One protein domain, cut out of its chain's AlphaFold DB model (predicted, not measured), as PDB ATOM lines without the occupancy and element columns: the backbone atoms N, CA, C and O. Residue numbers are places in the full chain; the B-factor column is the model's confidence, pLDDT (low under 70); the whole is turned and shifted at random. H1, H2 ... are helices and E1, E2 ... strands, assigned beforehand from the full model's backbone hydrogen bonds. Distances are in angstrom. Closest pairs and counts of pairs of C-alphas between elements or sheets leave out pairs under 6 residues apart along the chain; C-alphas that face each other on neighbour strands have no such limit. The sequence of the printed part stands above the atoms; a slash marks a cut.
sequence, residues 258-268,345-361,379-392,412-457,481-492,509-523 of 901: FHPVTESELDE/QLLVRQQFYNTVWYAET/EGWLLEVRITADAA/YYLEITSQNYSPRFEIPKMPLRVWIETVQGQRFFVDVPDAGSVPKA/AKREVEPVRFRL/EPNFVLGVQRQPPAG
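This is residues 258 to 268, 345 to 361, 379 to 392, 412 to 457, 481 to 492 and 509 to 523 of the 901 residues of an uncharacterized protein of Gemmataceae bacterium (UniProt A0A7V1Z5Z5). Two strongly twisted sheets lie face to face as a small crossed sandwich; the larger holds E1, E2, E3, E4, E7 and E8, the smaller is the hairpin of E5 and E6 with E9 beside E5. The sheets draw together at two borders, E9 by E1 and E2, and E6 by E8, while the short helix H1 lies off both sheets. The printed part has 115 residues, mostly strand, in the order E1, H1, then E2 to E9; the larger sheet is branched and its neighbour pairs are antiparallel, and the smaller runs E6, E5, E9, antiparallel. It is compact, with a radius of gyration of the C-alphas of 14.4 A, and spans 43 by 41 by 24 A.

Find C-alpha 258 at (16.631, 8.220, -7.395), where E1, residues 258 to 260, begins; a tight link leads to H1, residues 263 to 267. Past a cut, E2, residues 345 to 354, runs 27.3 A, and E3, residues 381 to 390, runs 28.7 A from C-alpha 381 at (13.123, -0.267, -7.479). E4, residues 412 to 420, runs 26.4 A. Next come E5, residues 432 to 438, 19.5 A, and E6, residues 443 to 448, 16.6 A. Then find E7, residues 481 to 484, and E8, residues 488 to 490. E9, residues 510 to 518, runs 20.6 A, bends by 57 degrees at residue 514 and ends at C-alpha 518, (11.210, 12.118, -14.028).

Start at E4, with E3 on one side and E7 and E8 on the other side. Look for N 415 and O 386 at 2.8 A, N 418 and O 483 at 2.9 A, and N 414 and O 488 at 2.8 A. E2 is antiparallel to E3, with N 352 and O 383 at 2.8 A, and to E1, with N 353 and O 259 at 2.8 A. In the smaller sheet, N 434 and O 446 of the hairpin E5 and E6 are within hydrogen-bond range at 2.9 A, and so are N 433 and O 517 of the antiparallel neighbours E5 and E9 at 2.8 A. The sandwich, two sheets face to face, has its facing parts 8.6 A centre to centre and its strands crossed at 43 degrees. The closest C-alphas of E2 and E9, Val 348 and Asn 511, are 6.5 A apart; those of E6 and E8, Val 448 and Val 488, 6.8 A. In H1 every O i to N i+4 pair is within hydrogen-bond range.

The farthest C-alphas, of Glu 360 and Ala 392, are 44.5 A apart. Five cuts leave gaps of 29.0, 20.6, 12.2, 5.0 and 7.9 A between C-alphas, and E4 to E5 is a long link. Mean pLDDT of the printed part is 70.4; 35 residues are under 70, among them 262 to 268 and 422 to 429.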
ATOM      1  N   PHE A 258      15.633   9.183  -6.931       74.50
ATOM      2  CA  PHE A 258      16.631   8.220  -7.395       74.50
ATOM      3  C   PHE A 258      18.027   8.587  -6.881       74.50
ATOM      4  O   PHE A 258      18.522   9.681  -7.147       74.50
ATOM      5  N   HIS A 259      18.687   7.642  -6.212       74.50
ATOM      6  CA  HIS A 259      20.044   7.800  -5.686       74.50
ATOM      7  C   HIS A 259      21.020   6.847  -6.372       74.50
ATOM      8  O   HIS A 259      20.648   5.695  -6.597       74.50
ATOM      9  N   PRO A 260      22.258   7.265  -6.695       75.06
ATOM     10  CA  PRO A 260      23.278   6.340  -7.171       75.06
ATOM     11  C   PRO A 260      23.639   5.341  -6.062       75.06
ATOM     12  O   PRO A 260      23.864   5.739  -4.922       75.06
ATOM     13  N   VAL A 261      23.703   4.053  -6.400       70.12
ATOM     14  CA  VAL A 261      24.111   2.996  -5.459       70.12
ATOM     15  C   VAL A 261      25.601   3.136  -5.159       70.12
ATOM     16  O   VAL A 261      26.416   3.195  -6.082       70.12
ATOM     17  N   THR A 262      25.957   3.173  -3.876       63.75
ATOM     18  CA  THR A 262      27.362   3.208  -3.433       63.75
ATOM     19  C   THR A 262      27.935   1.796  -3.292       63.75
ATOM     20  O   THR A 262      27.202   0.850  -3.008       63.75
ATOM     21  N   GLU A 263      29.250   1.622  -3.474       50.28
ATOM     22  CA  GLU A 263      29.897   0.293  -3.462       50.28
ATOM     23  C   GLU A 263      29.629  -0.497  -2.166       50.28
ATOM     24  O   GLU A 263      29.394  -1.704  -2.209       50.28
ATOM     25  N   SER A 264      29.539   0.198  -1.029       46.53
ATOM     26  CA  SER A 264      29.164  -0.369   0.272       46.53
ATOM     27  C   SER A 264      27.787  -1.052   0.293       46.53
ATOM     28  O   SER A 264      27.619  -2.059   0.973       46.53
ATOM     29  N   GLU A 265      26.808  -0.561  -0.474       49.19
ATOM     30  CA  GLU A 265      25.454  -1.143  -0.541       49.19
ATOM     31  C   GLU A 265      25.378  -2.350  -1.496       49.19
ATOM     32  O   GLU A 265      24.469  -3.181  -1.405       49.19
ATOM     33  N   LEU A 266      26.342  -2.464  -2.417       47.72
ATOM     34  CA  LEU A 266      26.497  -3.609  -3.318       47.72
ATOM     35  C   LEU A 266      27.081  -4.831  -2.597       47.72
ATOM     36  O   LEU A 266      26.692  -5.959  -2.910       47.72
ATOM     37  N   ASP A 267      27.981  -4.623  -1.634       38.81
ATOM     38  CA  ASP A 267      28.632  -5.710  -0.896       38.81
ATOM     39  C   ASP A 267      27.746  -6.324   0.197       38.81
ATOM     40  O   ASP A 267      27.778  -7.541   0.370       38.81
ATOM     41  N   GLU A 268      26.863  -5.551   0.846       43.81
ATOM     42  CA  GLU A 268      25.846  -6.101   1.767       43.81
ATOM     43  C   GLU A 268      24.874  -7.080   1.079       43.81
ATOM     44  O   GLU A 268      24.289  -7.947   1.730       43.81
ATOM     45  N   GLN A 345      29.877  -1.969 -27.555       74.00
ATOM     46  CA  GLN A 345      30.836  -1.709 -26.488       74.00
ATOM     47  C   GLN A 345      30.148  -0.956 -25.345       74.00
ATOM     48  O   GLN A 345      29.453   0.028 -25.582       74.00
ATOM     49  N   LEU A 346      30.329  -1.419 -24.107       74.69
ATOM     50  CA  LEU A 346      29.851  -0.733 -22.905       74.69
ATOM     51  C   LEU A 346      30.836   0.377 -22.521       74.69
ATOM     52  O   LEU A 346      32.015   0.090 -22.330       74.69
ATOM     53  N   LEU A 347      30.343   1.609 -22.394       74.31
ATOM     54  CA  LEU A 347      31.128   2.774 -21.970       74.31
ATOM     55  C   LEU A 347      30.895   3.083 -20.489       74.31
ATOM     56  O   LEU A 347      31.835   3.099 -19.702       74.31
ATOM     57  N   VAL A 348      29.630   3.259 -20.095       76.25
ATOM     58  CA  VAL A 348      29.248   3.638 -18.725       76.25
ATOM     59  C   VAL A 348      28.196   2.674 -18.191       76.25
ATOM     60  O   VAL A 348      27.275   2.285 -18.913       76.25
ATOM     61  N   ARG A 349      28.309   2.307 -16.912       81.06
ATOM     62  CA  ARG A 349      27.331   1.496 -16.179       81.06
ATOM     63  C   ARG A 349      27.121   2.097 -14.794       81.06
ATOM     64  O   ARG A 349      28.015   2.007 -13.964       81.06
ATOM     65  N   GLN A 350      25.934   2.638 -14.539       80.44
ATOM     66  CA  GLN A 350      25.566   3.209 -13.243       80.44
ATOM     67  C   GLN A 350      24.270   2.570 -12.738       80.44
ATOM     68  O   GLN A 350      23.347   2.315 -13.513       80.44
ATOM     69  N   GLN A 351      24.193   2.298 -11.437       80.56
ATOM     70  CA  GLN A 351      22.980   1.797 -10.791       80.56
ATOM     71  C   GLN A 351      22.358   2.891  -9.923       80.56
ATOM     72  O   GLN A 351      23.064   3.587  -9.195       80.56
ATOM     73  N   PHE A 352      21.036   3.018 -10.005       76.25
ATOM     74  CA  PHE A 352      20.222   3.956  -9.244       76.25
ATOM     75  C   PHE A 352      19.138   3.206  -8.475       76.25
ATOM     76  O   PHE A 352      18.471   2.333  -9.028       76.25
ATOM     77  N   TYR A 353      18.940   3.562  -7.213       73.19
ATOM     78  CA  TYR A 353      17.947   2.959  -6.337       73.19
ATOM     79  C   TYR A 353      16.884   3.981  -5.932       73.19
ATOM     80  O   TYR A 353      17.198   5.132  -5.622       73.19
ATOM     81  N   ASN A 354      15.623   3.550  -5.947       72.00
ATOM     82  CA  ASN A 354      14.469   4.340  -5.536       72.00
ATOM     83  C   ASN A 354      13.821   3.706  -4.297       72.00
ATOM     84  O   ASN A 354      13.318   2.579  -4.337       72.00
ATOM     85  N   THR A 355      13.852   4.466  -3.201       58.66
ATOM     86  CA  THR A 355      13.286   4.151  -1.876       58.66
ATOM     87  C   THR A 355      11.999   4.923  -1.573       58.66
ATOM     88  O   THR A 355      11.395   4.740  -0.519       58.66
ATOM     89  N   VAL A 356      11.584   5.820  -2.471       55.50
ATOM     90  CA  VAL A 356      10.569   6.863  -2.239       55.50
ATOM     91  C   VAL A 356       9.200   6.464  -2.821       55.50
ATOM     92  O   VAL A 356       8.226   7.218  -2.760       55.50
ATOM     93  N   TRP A 357       9.100   5.270  -3.406       52.28
ATOM     94  CA  TRP A 357       7.981   4.918  -4.267       52.28
ATOM     95  C   TRP A 357       6.717   4.435  -3.534       52.28
ATOM     96  O   TRP A 357       6.668   3.336  -2.992       52.28
ATOM     97  N   TYR A 358       5.638   5.209  -3.653       47.91
ATOM     98  CA  TYR A 358       4.279   4.676  -3.783       47.91
ATOM     99  C   TYR A 358       3.444   5.582  -4.710       47.91
ATOM    100  O   TYR A 358       3.713   6.785  -4.821       47.91
ATOM    101  N   ALA A 359       2.482   4.993  -5.426       33.72
ATOM    102  CA  ALA A 359       1.580   5.667  -6.370       33.72
ATOM    103  C   ALA A 359       0.415   6.386  -5.636       33.72
ATOM    104  O   ALA A 359       0.172   6.114  -4.469       33.72
ATOM    105  N   GLU A 360      -0.343   7.324  -6.206       33.66
ATOM    106  CA  GLU A 360      -0.535   7.726  -7.605       33.66
ATOM    107  C   GLU A 360      -0.480   9.260  -7.761       33.66
ATOM    108  O   GLU A 360      -0.691  10.013  -6.815       33.66
ATOM    109  N   THR A 361      -0.309   9.732  -8.996       37.09
ATOM    110  CA  THR A 361      -0.854  11.029  -9.431       37.09
ATOM    111  C   THR A 361      -1.737  10.765 -10.646       37.09
ATOM    112  O   THR A 361      -1.258  10.119 -11.575       37.09
ATOM    113  N   GLU A 379      12.317  -3.509  -0.359       52.97
ATOM    114  CA  GLU A 379      11.205  -3.554  -1.337       52.97
ATOM    115  C   GLU A 379      11.307  -2.497  -2.465       52.97
ATOM    116  O   GLU A 379      10.298  -2.091  -3.038       52.97
ATOM    117  N   GLY A 380      12.510  -2.006  -2.772       60.47
ATOM    118  CA  GLY A 380      12.711  -0.882  -3.707       60.47
ATOM    119  C   GLY A 380      12.853  -1.235  -5.198       60.47
ATOM    120  O   GLY A 380      12.988  -2.397  -5.591       60.47
ATOM    121  N   TRP A 381      12.888  -0.190  -6.031       72.00
ATOM    122  CA  TRP A 381      13.123  -0.267  -7.479       72.00
ATOM    123  C   TRP A 381      14.591   0.032  -7.791       72.00
ATOM    124  O   TRP A 381      15.109   1.083  -7.414       72.00
ATOM    125  N   LEU A 382      15.260  -0.892  -8.484       76.81
ATOM    126  CA  LEU A 382      16.622  -0.707  -8.986       76.81
ATOM    127  C   LEU A 382      16.585  -0.433 -10.496       76.81
ATOM    128  O   LEU A 382      16.026  -1.214 -11.270       76.81
ATOM    129  N   LEU A 383      17.212   0.665 -10.904       76.94
ATOM    130  CA  LEU A 383      17.464   1.043 -12.289       76.94
ATOM    131  C   LEU A 383      18.946   0.853 -12.593       76.94
ATOM    132  O   LEU A 383      19.800   1.497 -11.993       76.94
ATOM    133  N   GLU A 384      19.266  -0.003 -13.553       80.56
ATOM    134  CA  GLU A 384      20.612  -0.108 -14.103       80.56
ATOM    135  C   GLU A 384      20.653   0.609 -15.455       80.56
ATOM    136  O   GLU A 384      19.988   0.198 -16.406       80.56
ATOM    137  N   VAL A 385      21.431   1.689 -15.519       80.38
ATOM    138  CA  VAL A 385      21.634   2.523 -16.704       80.38
ATOM    139  C   VAL A 385      22.960   2.137 -17.347       80.38
ATOM    140  O   VAL A 385      24.010   2.164 -16.700       80.38
ATOM    141  N   ARG A 386      22.918   1.784 -18.630       80.38
ATOM    142  CA  ARG A 386      24.087   1.465 -19.451       80.38
ATOM    143  C   ARG A 386      24.140   2.396 -20.650       80.38
ATOM    144  O   ARG A 386      23.134   2.585 -21.328       80.38
ATOM    145  N   ILE A 387      25.319   2.934 -20.933       79.56
ATOM    146  CA  ILE A 387      25.600   3.637 -22.185       79.56
ATOM    147  C   ILE A 387      26.480   2.724 -23.026       79.56
ATOM    148  O   ILE A 387      27.565   2.331 -22.588       79.56
ATOM    149  N   THR A 388      26.005   2.371 -24.216       79.31
ATOM    150  CA  THR A 388      26.730   1.536 -25.174       79.31
ATOM    151  C   THR A 388      26.948   2.287 -26.489       79.31
ATOM    152  O   THR A 388      26.165   3.164 -26.855       79.31
ATOM    153  N   ALA A 389      28.025   1.970 -27.200       79.94
ATOM    154  CA  ALA A 389      28.305   2.464 -28.547       79.94
ATOM    155  C   ALA A 389      28.370   1.287 -29.527       79.94
ATOM    156  O   ALA A 389      28.719   0.165 -29.137       79.94
ATOM    157  N   ASP A 390      28.040   1.523 -30.798       72.44
ATOM    158  CA  ASP A 390      28.285   0.520 -31.837       72.44
ATOM    159  C   ASP A 390      29.799   0.285 -31.962       72.44
ATOM    160  O   ASP A 390      30.575   1.231 -32.104       72.44
ATOM    161  N   ALA A 391      30.225  -0.978 -31.878       51.66
ATOM    162  CA  ALA A 391      31.636  -1.322 -31.986       51.66
ATOM    163  C   ALA A 391      32.163  -0.944 -33.379       51.66
ATOM    164  O   ALA A 391      31.570  -1.311 -34.399       51.66
ATOM    165  N   ALA A 392      33.292  -0.232 -33.427       43.09
ATOM    166  CA  ALA A 392      33.982   0.026 -34.684       43.09
ATOM    167  C   ALA A 392      34.348  -1.319 -35.347       43.09
ATOM    168  O   ALA A 392      34.782  -2.239 -34.652       43.09
ATOM    169  N   TYR A 412      25.333   6.703 -29.978       78.94
ATOM    170  CA  TYR A 412      25.320   6.140 -28.634       78.94
ATOM    171  C   TYR A 412      23.911   5.650 -28.296       78.94
ATOM    172  O   TYR A 412      22.903   6.223 -28.723       78.94
ATOM    173  N   TYR A 413      23.845   4.588 -27.503       77.31
ATOM    174  CA  TYR A 413      22.617   3.935 -27.079       77.31
ATOM    175  C   TYR A 413      22.530   3.960 -25.556       77.31
ATOM    176  O   TYR A 413      23.459   3.561 -24.855       77.31
ATOM    177  N   LEU A 414      21.390   4.411 -25.047       80.69
ATOM    178  CA  LEU A 414      21.043   4.369 -23.637       80.69
ATOM    179  C   LEU A 414      20.149   3.149 -23.387       80.69
ATOM    180  O   LEU A 414      19.009   3.090 -23.847       80.69
ATOM    181  N   GLU A 415      20.680   2.166 -22.668       80.25
ATOM    182  CA  GLU A 415      20.009   0.924 -22.292       80.25
ATOM    183  C   GLU A 415      19.637   0.987 -20.804       80.25
ATOM    184  O   GLU A 415      20.511   1.064 -19.939       80.25
ATOM    185  N   ILE A 416      18.338   0.945 -20.489       78.88
ATOM    186  CA  ILE A 416      17.843   0.921 -19.106       78.88
ATOM    187  C   ILE A 416      17.309  -0.471 -18.770       78.88
ATOM    188  O   ILE A 416      16.549  -1.075 -19.525       78.88
ATOM    189  N   THR A 417      17.707  -0.986 -17.613       79.19
ATOM    190  CA  THR A 417      17.194  -2.225 -17.030       79.19
ATOM    191  C   THR A 417      16.493  -1.911 -15.714       79.19
ATOM    192  O   THR A 417      17.139  -1.524 -14.742       79.19
ATOM    193  N   SER A 418      15.180  -2.118 -15.674       78.44
ATOM    194  CA  SER A 418      14.335  -1.913 -14.496       78.44
ATOM    195  C   SER A 418      14.153  -3.233 -13.743       78.44
ATOM    196  O   SER A 418      13.788  -4.245 -14.346       78.44
ATOM    197  N   GLN A 419      14.395  -3.239 -12.431       77.69
ATOM    198  CA  GLN A 419      14.237  -4.409 -11.559       77.69
ATOM    199  C   GLN A 419      13.326  -4.074 -10.371       77.69
ATOM    200  O   GLN A 419      13.616  -3.156  -9.601       77.69
ATOM    201  N   ASN A 420      12.231  -4.822 -10.225       74.69
ATOM    202  CA  ASN A 420      11.297  -4.714  -9.105       74.69
ATOM    203  C   ASN A 420      11.533  -5.851  -8.106       74.69
ATOM    204  O   ASN A 420      11.440  -7.025  -8.475       74.69
ATOM    205  N   TYR A 421      11.798  -5.495  -6.850       70.31
ATOM    206  CA  TYR A 421      11.945  -6.440  -5.742       70.31
ATOM    207  C   TYR A 421      10.671  -6.568  -4.890       70.31
ATOM    208  O   TYR A 421      10.564  -7.503  -4.106       70.31
ATOM    209  N   SER A 422       9.679  -5.680  -5.046       64.69
ATOM    210  CA  SER A 422       8.457  -5.724  -4.238       64.69
ATOM    211  C   SER A 422       7.487  -6.811  -4.728       64.69
ATOM    212  O   SER A 422       7.040  -6.761  -5.880       64.69
ATOM    213  N   PRO A 423       7.060  -7.759  -3.870       62.19
ATOM    214  CA  PRO A 423       5.979  -8.692  -4.195       62.19
ATOM    215  C   PRO A 423       4.588  -8.049  -4.057       62.19
ATOM    216  O   PRO A 423       3.578  -8.647  -4.427       62.19
ATOM    217  N   ARG A 424       4.511  -6.832  -3.498       61.50
ATOM    218  CA  ARG A 424       3.252  -6.151  -3.175       61.50
ATOM    219  C   ARG A 424       2.723  -5.320  -4.342       61.50
ATOM    220  O   ARG A 424       1.510  -5.317  -4.578       61.50
ATOM    221  N   PHE A 425       3.605  -4.665  -5.100       63.25
ATOM    222  CA  PHE A 425       3.232  -3.608  -6.047       63.25
ATOM    223  C   PHE A 425       3.902  -3.755  -7.417       63.25
ATOM    224  O   PHE A 425       4.977  -4.340  -7.546       63.25
ATOM    225  N   GLU A 426       3.235  -3.228  -8.442       66.50
ATOM    226  CA  GLU A 426       3.751  -3.143  -9.809       66.50
ATOM    227  C   GLU A 426       4.305  -1.744 -10.046       66.50
ATOM    228  O   GLU A 426       3.701  -0.754  -9.627       66.50
ATOM    229  N   ILE A 427       5.431  -1.657 -10.746       68.19
ATOM    230  CA  ILE A 427       5.992  -0.377 -11.170       68.19
ATOM    231  C   ILE A 427       5.231   0.041 -12.436       68.19
ATOM    232  O   ILE A 427       5.211  -0.734 -13.396       68.19
ATOM    233  N   PRO A 428       4.584   1.218 -12.478       63.47
ATOM    234  CA  PRO A 428       3.868   1.690 -13.654       63.47
ATOM    235  C   PRO A 428       4.842   2.219 -14.711       63.47
ATOM    236  O   PRO A 428       6.018   2.461 -14.449       63.47
ATOM    237  N   LYS A 429       4.331   2.455 -15.921       68.56
ATOM    238  CA  LYS A 429       5.079   3.137 -16.981       68.56
ATOM    239  C   LYS A 429       5.483   4.544 -16.526       68.56
ATOM    240  O   LYS A 429       4.618   5.353 -16.200       68.56
ATOM    241  N   MET A 430       6.783   4.842 -16.547       70.50
ATOM    242  CA  MET A 430       7.327   6.160 -16.203       70.50
ATOM    243  C   MET A 430       8.285   6.671 -17.288       70.50
ATOM    244  O   MET A 430       9.209   5.939 -17.654       70.50
ATOM    245  N   PRO A 431       8.105   7.906 -17.793       78.50
ATOM    246  CA  PRO A 431       9.113   8.580 -18.598       78.50
ATOM    247  C   PRO A 431      10.203   9.161 -17.687       78.50
ATOM    248  O   PRO A 431       9.915   9.820 -16.681       78.50
ATOM    249  N   LEU A 432      11.461   8.919 -18.040       81.06
ATOM    250  CA  LEU A 432      12.630   9.327 -17.260       81.06
ATOM    251  C   LEU A 432      13.516  10.267 -18.075       81.06
ATOM    252  O   LEU A 432      13.573  10.182 -19.296       81.06
ATOM    253  N   ARG A 433      14.246  11.133 -17.385       82.44
ATOM    254  CA  ARG A 433      15.313  11.971 -17.925       82.44
ATOM    255  C   ARG A 433      16.622  11.546 -17.275       82.44
ATOM    256  O   ARG A 433      16.730  11.558 -16.051       82.44
ATOM    257  N   VAL A 434      17.604  11.172 -18.088       82.38
ATOM    258  CA  VAL A 434      18.933  10.755 -17.623       82.38
ATOM    259  C   VAL A 434      19.936  11.860 -17.926       82.38
ATOM    260  O   VAL A 434      20.079  12.248 -19.085       82.38
ATOM    261  N   TRP A 435      20.623  12.362 -16.901       81.06
ATOM    262  CA  TRP A 435      21.681  13.363 -17.035       81.06
ATOM    263  C   TRP A 435      23.040  12.696 -17.239       81.06
ATOM    264  O   TRP A 435      23.418  11.798 -16.486       81.06
ATOM    265  N   ILE A 436      23.779  13.159 -18.244       81.00
ATOM    266  CA  ILE A 436      25.055  12.593 -18.684       81.00
ATOM    267  C   ILE A 436      26.092  13.720 -18.749       81.00
ATOM    268  O   ILE A 436      25.791  14.829 -19.196       81.00
ATOM    269  N   GLU A 437      27.311  13.428 -18.301       81.44
ATOM    270  CA  GLU A 437      28.480  14.305 -18.392       81.44
ATOM    271  C   GLU A 437      29.545  13.654 -19.285       81.44
ATOM    272  O   GLU A 437      29.836  12.458 -19.154       81.44
ATOM    273  N   THR A 438      30.102  14.419 -20.226       81.00
ATOM    274  CA  THR A 438      31.164  13.940 -21.124       81.00
ATOM    275  C   THR A 438      32.557  14.065 -20.504       81.00
ATOM    276  O   THR A 438      32.743  14.727 -19.482       81.00
ATOM    277  N   VAL A 439      33.567  13.460 -21.137       74.81
ATOM    278  CA  VAL A 439      34.987  13.627 -20.765       74.81
ATOM    279  C   VAL A 439      35.405  15.107 -20.766       74.81
ATOM    280  O   VAL A 439      36.213  15.512 -19.934       74.81
ATOM    281  N   GLN A 440      34.828  15.938 -21.644       71.88
ATOM    282  CA  GLN A 440      35.088  17.385 -21.684       71.88
ATOM    283  C   GLN A 440      34.253  18.199 -20.669       71.88
ATOM    284  O   GLN A 440      34.316  19.428 -20.668       71.88
ATOM    285  N   GLY A 441      33.485  17.540 -19.791       68.56
ATOM    286  CA  GLY A 441      32.649  18.183 -18.771       68.56
ATOM    287  C   GLY A 441      31.344  18.778 -19.311       68.56
ATOM    288  O   GLY A 441      30.692  19.563 -18.620       68.56
ATOM    289  N   GLN A 442      30.941  18.437 -20.540       73.62
ATOM    290  CA  GLN A 442      29.685  18.921 -21.103       73.62
ATOM    291  C   GLN A 442      28.512  18.125 -20.524       73.62
ATOM    292  O   GLN A 442      28.461  16.899 -20.626       73.62
ATOM    293  N   ARG A 443      27.552  18.834 -19.922       78.12
ATOM    294  CA  ARG A 443      26.354  18.246 -19.308       78.12
ATOM    295  C   ARG A 443      25.162  18.356 -20.240       78.12
ATOM    296  O   ARG A 443      24.858  19.435 -20.744       78.12
ATOM    297  N   PHE A 444      24.465  17.247 -20.439       78.25
ATOM    298  CA  PHE A 444      23.228  17.191 -21.211       78.25
ATOM    299  C   PHE A 444      22.313  16.094 -20.665       78.25
ATOM    300  O   PHE A 444      22.683  15.351 -19.756       78.25
ATOM    301  N   PHE A 445      21.101  16.001 -21.207       79.50
ATOM    302  CA  PHE A 445      20.134  14.989 -20.805       79.50
ATOM    303  C   PHE A 445      19.584  14.212 -22.001       79.50
ATOM    304  O   PHE A 445      19.519  14.721 -23.121       79.50
ATOM    305  N   VAL A 446      19.159  12.977 -21.738       80.25
ATOM    306  CA  VAL A 446      18.446  12.114 -22.684       80.25
ATOM    307  C   VAL A 446      17.102  11.743 -22.063       80.25
ATOM    308  O   VAL A 446      17.051  11.160 -20.977       80.25
ATOM    309  N   ASP A 447      16.014  12.094 -22.748       80.62
ATOM    310  CA  ASP A 447      14.655  11.737 -22.337       80.62
ATOM    311  C   ASP A 447      14.310  10.324 -22.847       80.62
ATOM    312  O   ASP A 447      14.389  10.029 -24.041       80.62
ATOM    313  N   VAL A 448      13.920   9.444 -21.925       78.38
ATOM    314  CA  VAL A 448      13.507   8.058 -22.162       78.38
ATOM    315  C   VAL A 448      11.984   7.971 -22.006       78.38
ATOM    316  O   VAL A 448      11.480   8.113 -20.890       78.38
ATOM    317  N   PRO A 449      11.224   7.721 -23.089       65.81
ATOM    318  CA  PRO A 449       9.762   7.835 -23.077       65.81
ATOM    319  C   PRO A 449       9.039   6.699 -22.334       65.81
ATOM    320  O   PRO A 449       7.839   6.800 -22.069       65.81
ATOM    321  N   ASP A 450       9.724   5.594 -22.028       66.69
ATOM    322  CA  ASP A 450       9.143   4.443 -21.335       66.69
ATOM    323  C   ASP A 450      10.215   3.619 -20.603       66.69
ATOM    324  O   ASP A 450      10.886   2.797 -21.217       66.69
ATOM    325  N   ALA A 451      10.356   3.784 -19.284       59.41
ATOM    326  CA  ALA A 451      11.184   2.897 -18.454       59.41
ATOM    327  C   ALA A 451      10.565   1.494 -18.234       59.41
ATOM    328  O   ALA A 451      11.169   0.636 -17.579       59.41
ATOM    329  N   GLY A 452       9.373   1.261 -18.793       54.97
ATOM    330  CA  GLY A 452       8.608   0.028 -18.733       54.97
ATOM    331  C   GLY A 452       7.849  -0.140 -17.423       54.97
ATOM    332  O   GLY A 452       8.403   0.033 -16.342       54.97
ATOM    333  N   SER A 453       6.591  -0.580 -17.505       60.78
ATOM    334  CA  SER A 453       5.955  -1.197 -16.341       60.78
ATOM    335  C   SER A 453       6.667  -2.505 -15.979       60.78
ATOM    336  O   SER A 453       7.013  -3.295 -16.867       60.78
ATOM    337  N   VAL A 454       6.887  -2.742 -14.686       65.94
ATOM    338  CA  VAL A 454       7.522  -3.961 -14.165       65.94
ATOM    339  C   VAL A 454       6.531  -4.665 -13.235       65.94
ATOM    340  O   VAL A 454       6.068  -4.037 -12.279       65.94
ATOM    341  N   PRO A 455       6.186  -5.942 -13.485       64.38
ATOM    342  CA  PRO A 455       5.238  -6.669 -12.646       64.38
ATOM    343  C   PRO A 455       5.798  -6.898 -11.233       64.38
ATOM    344  O   PRO A 455       6.973  -6.637 -10.957       64.38
ATOM    345  N   LYS A 456       4.950  -7.392 -10.328       72.12
ATOM    346  CA  LYS A 456       5.335  -7.732  -8.949       72.12
ATOM    347  C   LYS A 456       6.423  -8.808  -8.938       72.12
ATOM    348  O   LYS A 456       6.407  -9.712  -9.777       72.12
ATOM    349  N   ALA A 457       7.333  -8.745  -7.969       67.31
ATOM    350  CA  ALA A 457       8.252  -9.847  -7.706       67.31
ATOM    351  C   ALA A 457       7.476 -11.106  -7.271       67.31
ATOM    352  O   ALA A 457       6.413 -11.023  -6.649       67.31
ATOM    353  N   ALA A 481      11.513  -9.177 -10.519       70.25
ATOM    354  CA  ALA A 481      10.950  -9.014 -11.848       70.25
ATOM    355  C   ALA A 481      11.837  -8.031 -12.628       70.25
ATOM    356  O   ALA A 481      12.008  -6.882 -12.222       70.25
ATOM    357  N   LYS A 482      12.433  -8.489 -13.735       76.50
ATOM    358  CA  LYS A 482      13.358  -7.710 -14.572       76.50
ATOM    359  C   LYS A 482      12.702  -7.348 -15.903       76.50
ATOM    360  O   LYS A 482      12.137  -8.217 -16.565       76.50
ATOM    361  N   ARG A 483      12.867  -6.099 -16.341       73.56
ATOM    362  CA  ARG A 483      12.538  -5.642 -17.695       73.56
ATOM    363  C   ARG A 483      13.713  -4.875 -18.298       73.56
ATOM    364  O   ARG A 483      14.281  -3.997 -17.658       73.56
ATOM    365  N   GLU A 484      14.063  -5.213 -19.534       72.75
ATOM    366  CA  GLU A 484      15.012  -4.452 -20.354       72.75
ATOM    367  C   GLU A 484      14.210  -3.505 -21.257       72.75
ATOM    368  O   GLU A 484      13.224  -3.916 -21.875       72.75
ATOM    369  N   VAL A 485      14.586  -2.227 -21.273       70.19
ATOM    370  CA  VAL A 485      13.967  -1.168 -22.084       70.19
ATOM    371  C   VAL A 485      14.609  -1.154 -23.475       70.19
ATOM    372  O   VAL A 485      15.777  -1.514 -23.628       70.19
ATOM    373  N   GLU A 486      13.862  -0.741 -24.501       70.56
ATOM    374  CA  GLU A 486      14.433  -0.568 -25.839       70.56
ATOM    375  C   GLU A 486      15.533   0.515 -25.840       70.56
ATOM    376  O   GLU A 486      15.358   1.570 -25.225       70.56
ATOM    377  N   PRO A 487      16.672   0.282 -26.517       72.50
ATOM    378  CA  PRO A 487      17.823   1.180 -26.467       72.50
ATOM    379  C   PRO A 487      17.521   2.527 -27.138       72.50
ATOM    380  O   PRO A 487      17.343   2.596 -28.359       72.50
ATOM    381  N   VAL A 488      17.520   3.609 -26.357       76.31
ATOM    382  CA  VAL A 488      17.272   4.970 -26.857       76.31
ATOM    383  C   VAL A 488      18.538   5.504 -27.521       76.31
ATOM    384  O   VAL A 488      19.591   5.579 -26.894       76.31
ATOM    385  N   ARG A 489      18.443   5.880 -28.800       77.00
ATOM    386  CA  ARG A 489      19.570   6.438 -29.563       77.00
ATOM    387  C   ARG A 489      19.736   7.924 -29.276       77.00
ATOM    388  O   ARG A 489      18.759   8.667 -29.349       77.00
ATOM    389  N   PHE A 490      20.964   8.366 -29.038       77.69
ATOM    390  CA  PHE A 490      21.294   9.781 -28.898       77.69
ATOM    391  C   PHE A 490      22.635  10.123 -29.564       77.69
ATOM    392  O   PHE A 490      23.420   9.254 -29.947       77.69
ATOM    393  N   ARG A 491      22.877  11.425 -29.735       75.62
ATOM    394  CA  ARG A 491      24.127  11.992 -30.252       75.62
ATOM    395  C   ARG A 491      24.586  13.095 -29.309       75.62
ATOM    396  O   ARG A 491      23.747  13.767 -28.710       75.62
ATOM    397  N   LEU A 492      25.897  13.276 -29.188       74.00
ATOM    398  CA  LEU A 492      26.463  14.309 -28.324       74.00
ATOM    399  C   LEU A 492      26.136  15.716 -28.866       74.00
ATOM    400  O   LEU A 492      26.208  15.934 -30.080       74.00
ATOM    401  N   GLU A 509      33.383  11.836 -25.312       75.62
ATOM    402  CA  GLU A 509      32.634  10.609 -25.037       75.62
ATOM    403  C   GLU A 509      31.856  10.751 -23.719       75.62
ATOM    404  O   GLU A 509      32.283  11.491 -22.828       75.62
ATOM    405  N   PRO A 510      30.707  10.066 -23.560       74.75
ATOM    406  CA  PRO A 510      29.974  10.047 -22.296       74.75
ATOM    407  C   PRO A 510      30.797   9.329 -21.215       74.75
ATOM    408  O   PRO A 510      31.136   8.159 -21.371       74.75
ATOM    409  N   ASN A 511      31.088  10.027 -20.116       79.44
ATOM    410  CA  ASN A 511      31.977   9.559 -19.049       79.44
ATOM    411  C   ASN A 511      31.200   9.135 -17.793       79.44
ATOM    412  O   ASN A 511      31.476   8.095 -17.200       79.44
ATOM    413  N   PHE A 512      30.196   9.922 -17.392       73.00
ATOM    414  CA  PHE A 512      29.458   9.696 -16.149       73.00
ATOM    415  C   PHE A 512      27.952   9.942 -16.307       73.00
ATOM    416  O   PHE A 512      27.526  10.807 -17.072       73.00
ATOM    417  N   VAL A 513      27.136   9.194 -15.556       76.12
ATOM    418  CA  VAL A 513      25.689   9.440 -15.432       76.12
ATOM    419  C   VAL A 513      25.443  10.168 -14.115       76.12
ATOM    420  O   VAL A 513      25.485   9.556 -13.050       76.12
ATOM    421  N   LEU A 514      25.184  11.473 -14.192       71.06
ATOM    422  CA  LEU A 514      25.017  12.350 -13.027       71.06
ATOM    423  C   LEU A 514      23.780  12.000 -12.190       71.06
ATOM    424  O   LEU A 514      23.805  12.127 -10.968       71.06
ATOM    425  N   GLY A 515      22.694  11.580 -12.837       77.12
ATOM    426  CA  GLY A 515      21.435  11.311 -12.153       77.12
ATOM    427  C   GLY A 515      20.299  10.915 -13.086       77.12
ATOM    428  O   GLY A 515      20.380  11.064 -14.308       77.12
ATOM    429  N   VAL A 516      19.217  10.432 -12.482       78.62
ATOM    430  CA  VAL A 516      17.959  10.096 -13.153       78.62
ATOM    431  C   VAL A 516      16.839  10.870 -12.467       78.62
ATOM    432  O   VAL A 516      16.699  10.801 -11.250       78.62
ATOM    433  N   GLN A 517      16.033  11.594 -13.239       80.56
ATOM    434  CA  GLN A 517      14.824  12.264 -12.754       80.56
ATOM    435  C   GLN A 517      13.616  11.877 -13.613       80.56
ATOM    436  O   GLN A 517      13.751  11.231 -14.652       80.56
ATOM    437  N   ARG A 518      12.411  12.257 -13.191       80.69
ATOM    438  CA  ARG A 518      11.210  12.118 -14.028       80.69
ATOM    439  C   ARG A 518      11.223  13.173 -15.135       80.69
ATOM    440  O   ARG A 518      11.726  14.276 -14.927       80.69
ATOM    441  N   GLN A 519      10.657  12.859 -16.298       79.00
ATOM    442  CA  GLN A 519      10.534  13.860 -17.361       79.00
ATOM    443  C   GLN A 519       9.619  15.020 -16.897       79.00
ATOM    444  O   GLN A 519       8.535  14.748 -16.371       79.00
ATOM    445  N   PRO A 520      10.025  16.297 -17.055       78.12
ATOM    446  CA  PRO A 520       9.239  17.440 -16.595       78.12
ATOM    447  C   PRO A 520       7.904  17.591 -17.349       78.12
ATOM    448  O   PRO A 520       7.866  17.393 -18.569       78.12
ATOM    449  N   PRO A 521       6.808  17.987 -16.669       77.94
ATOM    450  CA  PRO A 521       5.533  18.299 -17.315       77.94
ATOM    451  C   PRO A 521       5.641  19.404 -18.375       77.94
ATOM    452  O   PRO A 521       6.438  20.337 -18.253       77.94
ATOM    453  N   ALA A 522       4.793  19.335 -19.405       73.00
ATOM    454  CA  ALA A 522       4.810  20.278 -20.523       73.00
ATOM    455  C   ALA A 522       4.701  21.746 -20.054       73.00
ATOM    456  O   ALA A 522       3.726  22.138 -19.414       73.00
ATOM    457  N   GLY A 523       5.705  22.558 -20.399       72.56
ATOM    458  CA  GLY A 523       5.802  23.972 -20.008       72.56
ATOM    459  C   GLY A 523       6.581  24.249 -18.714       72.56
ATOM    460  O   GLY A 523       6.781  25.419 -18.385       72.56
TER     461      GLY A 523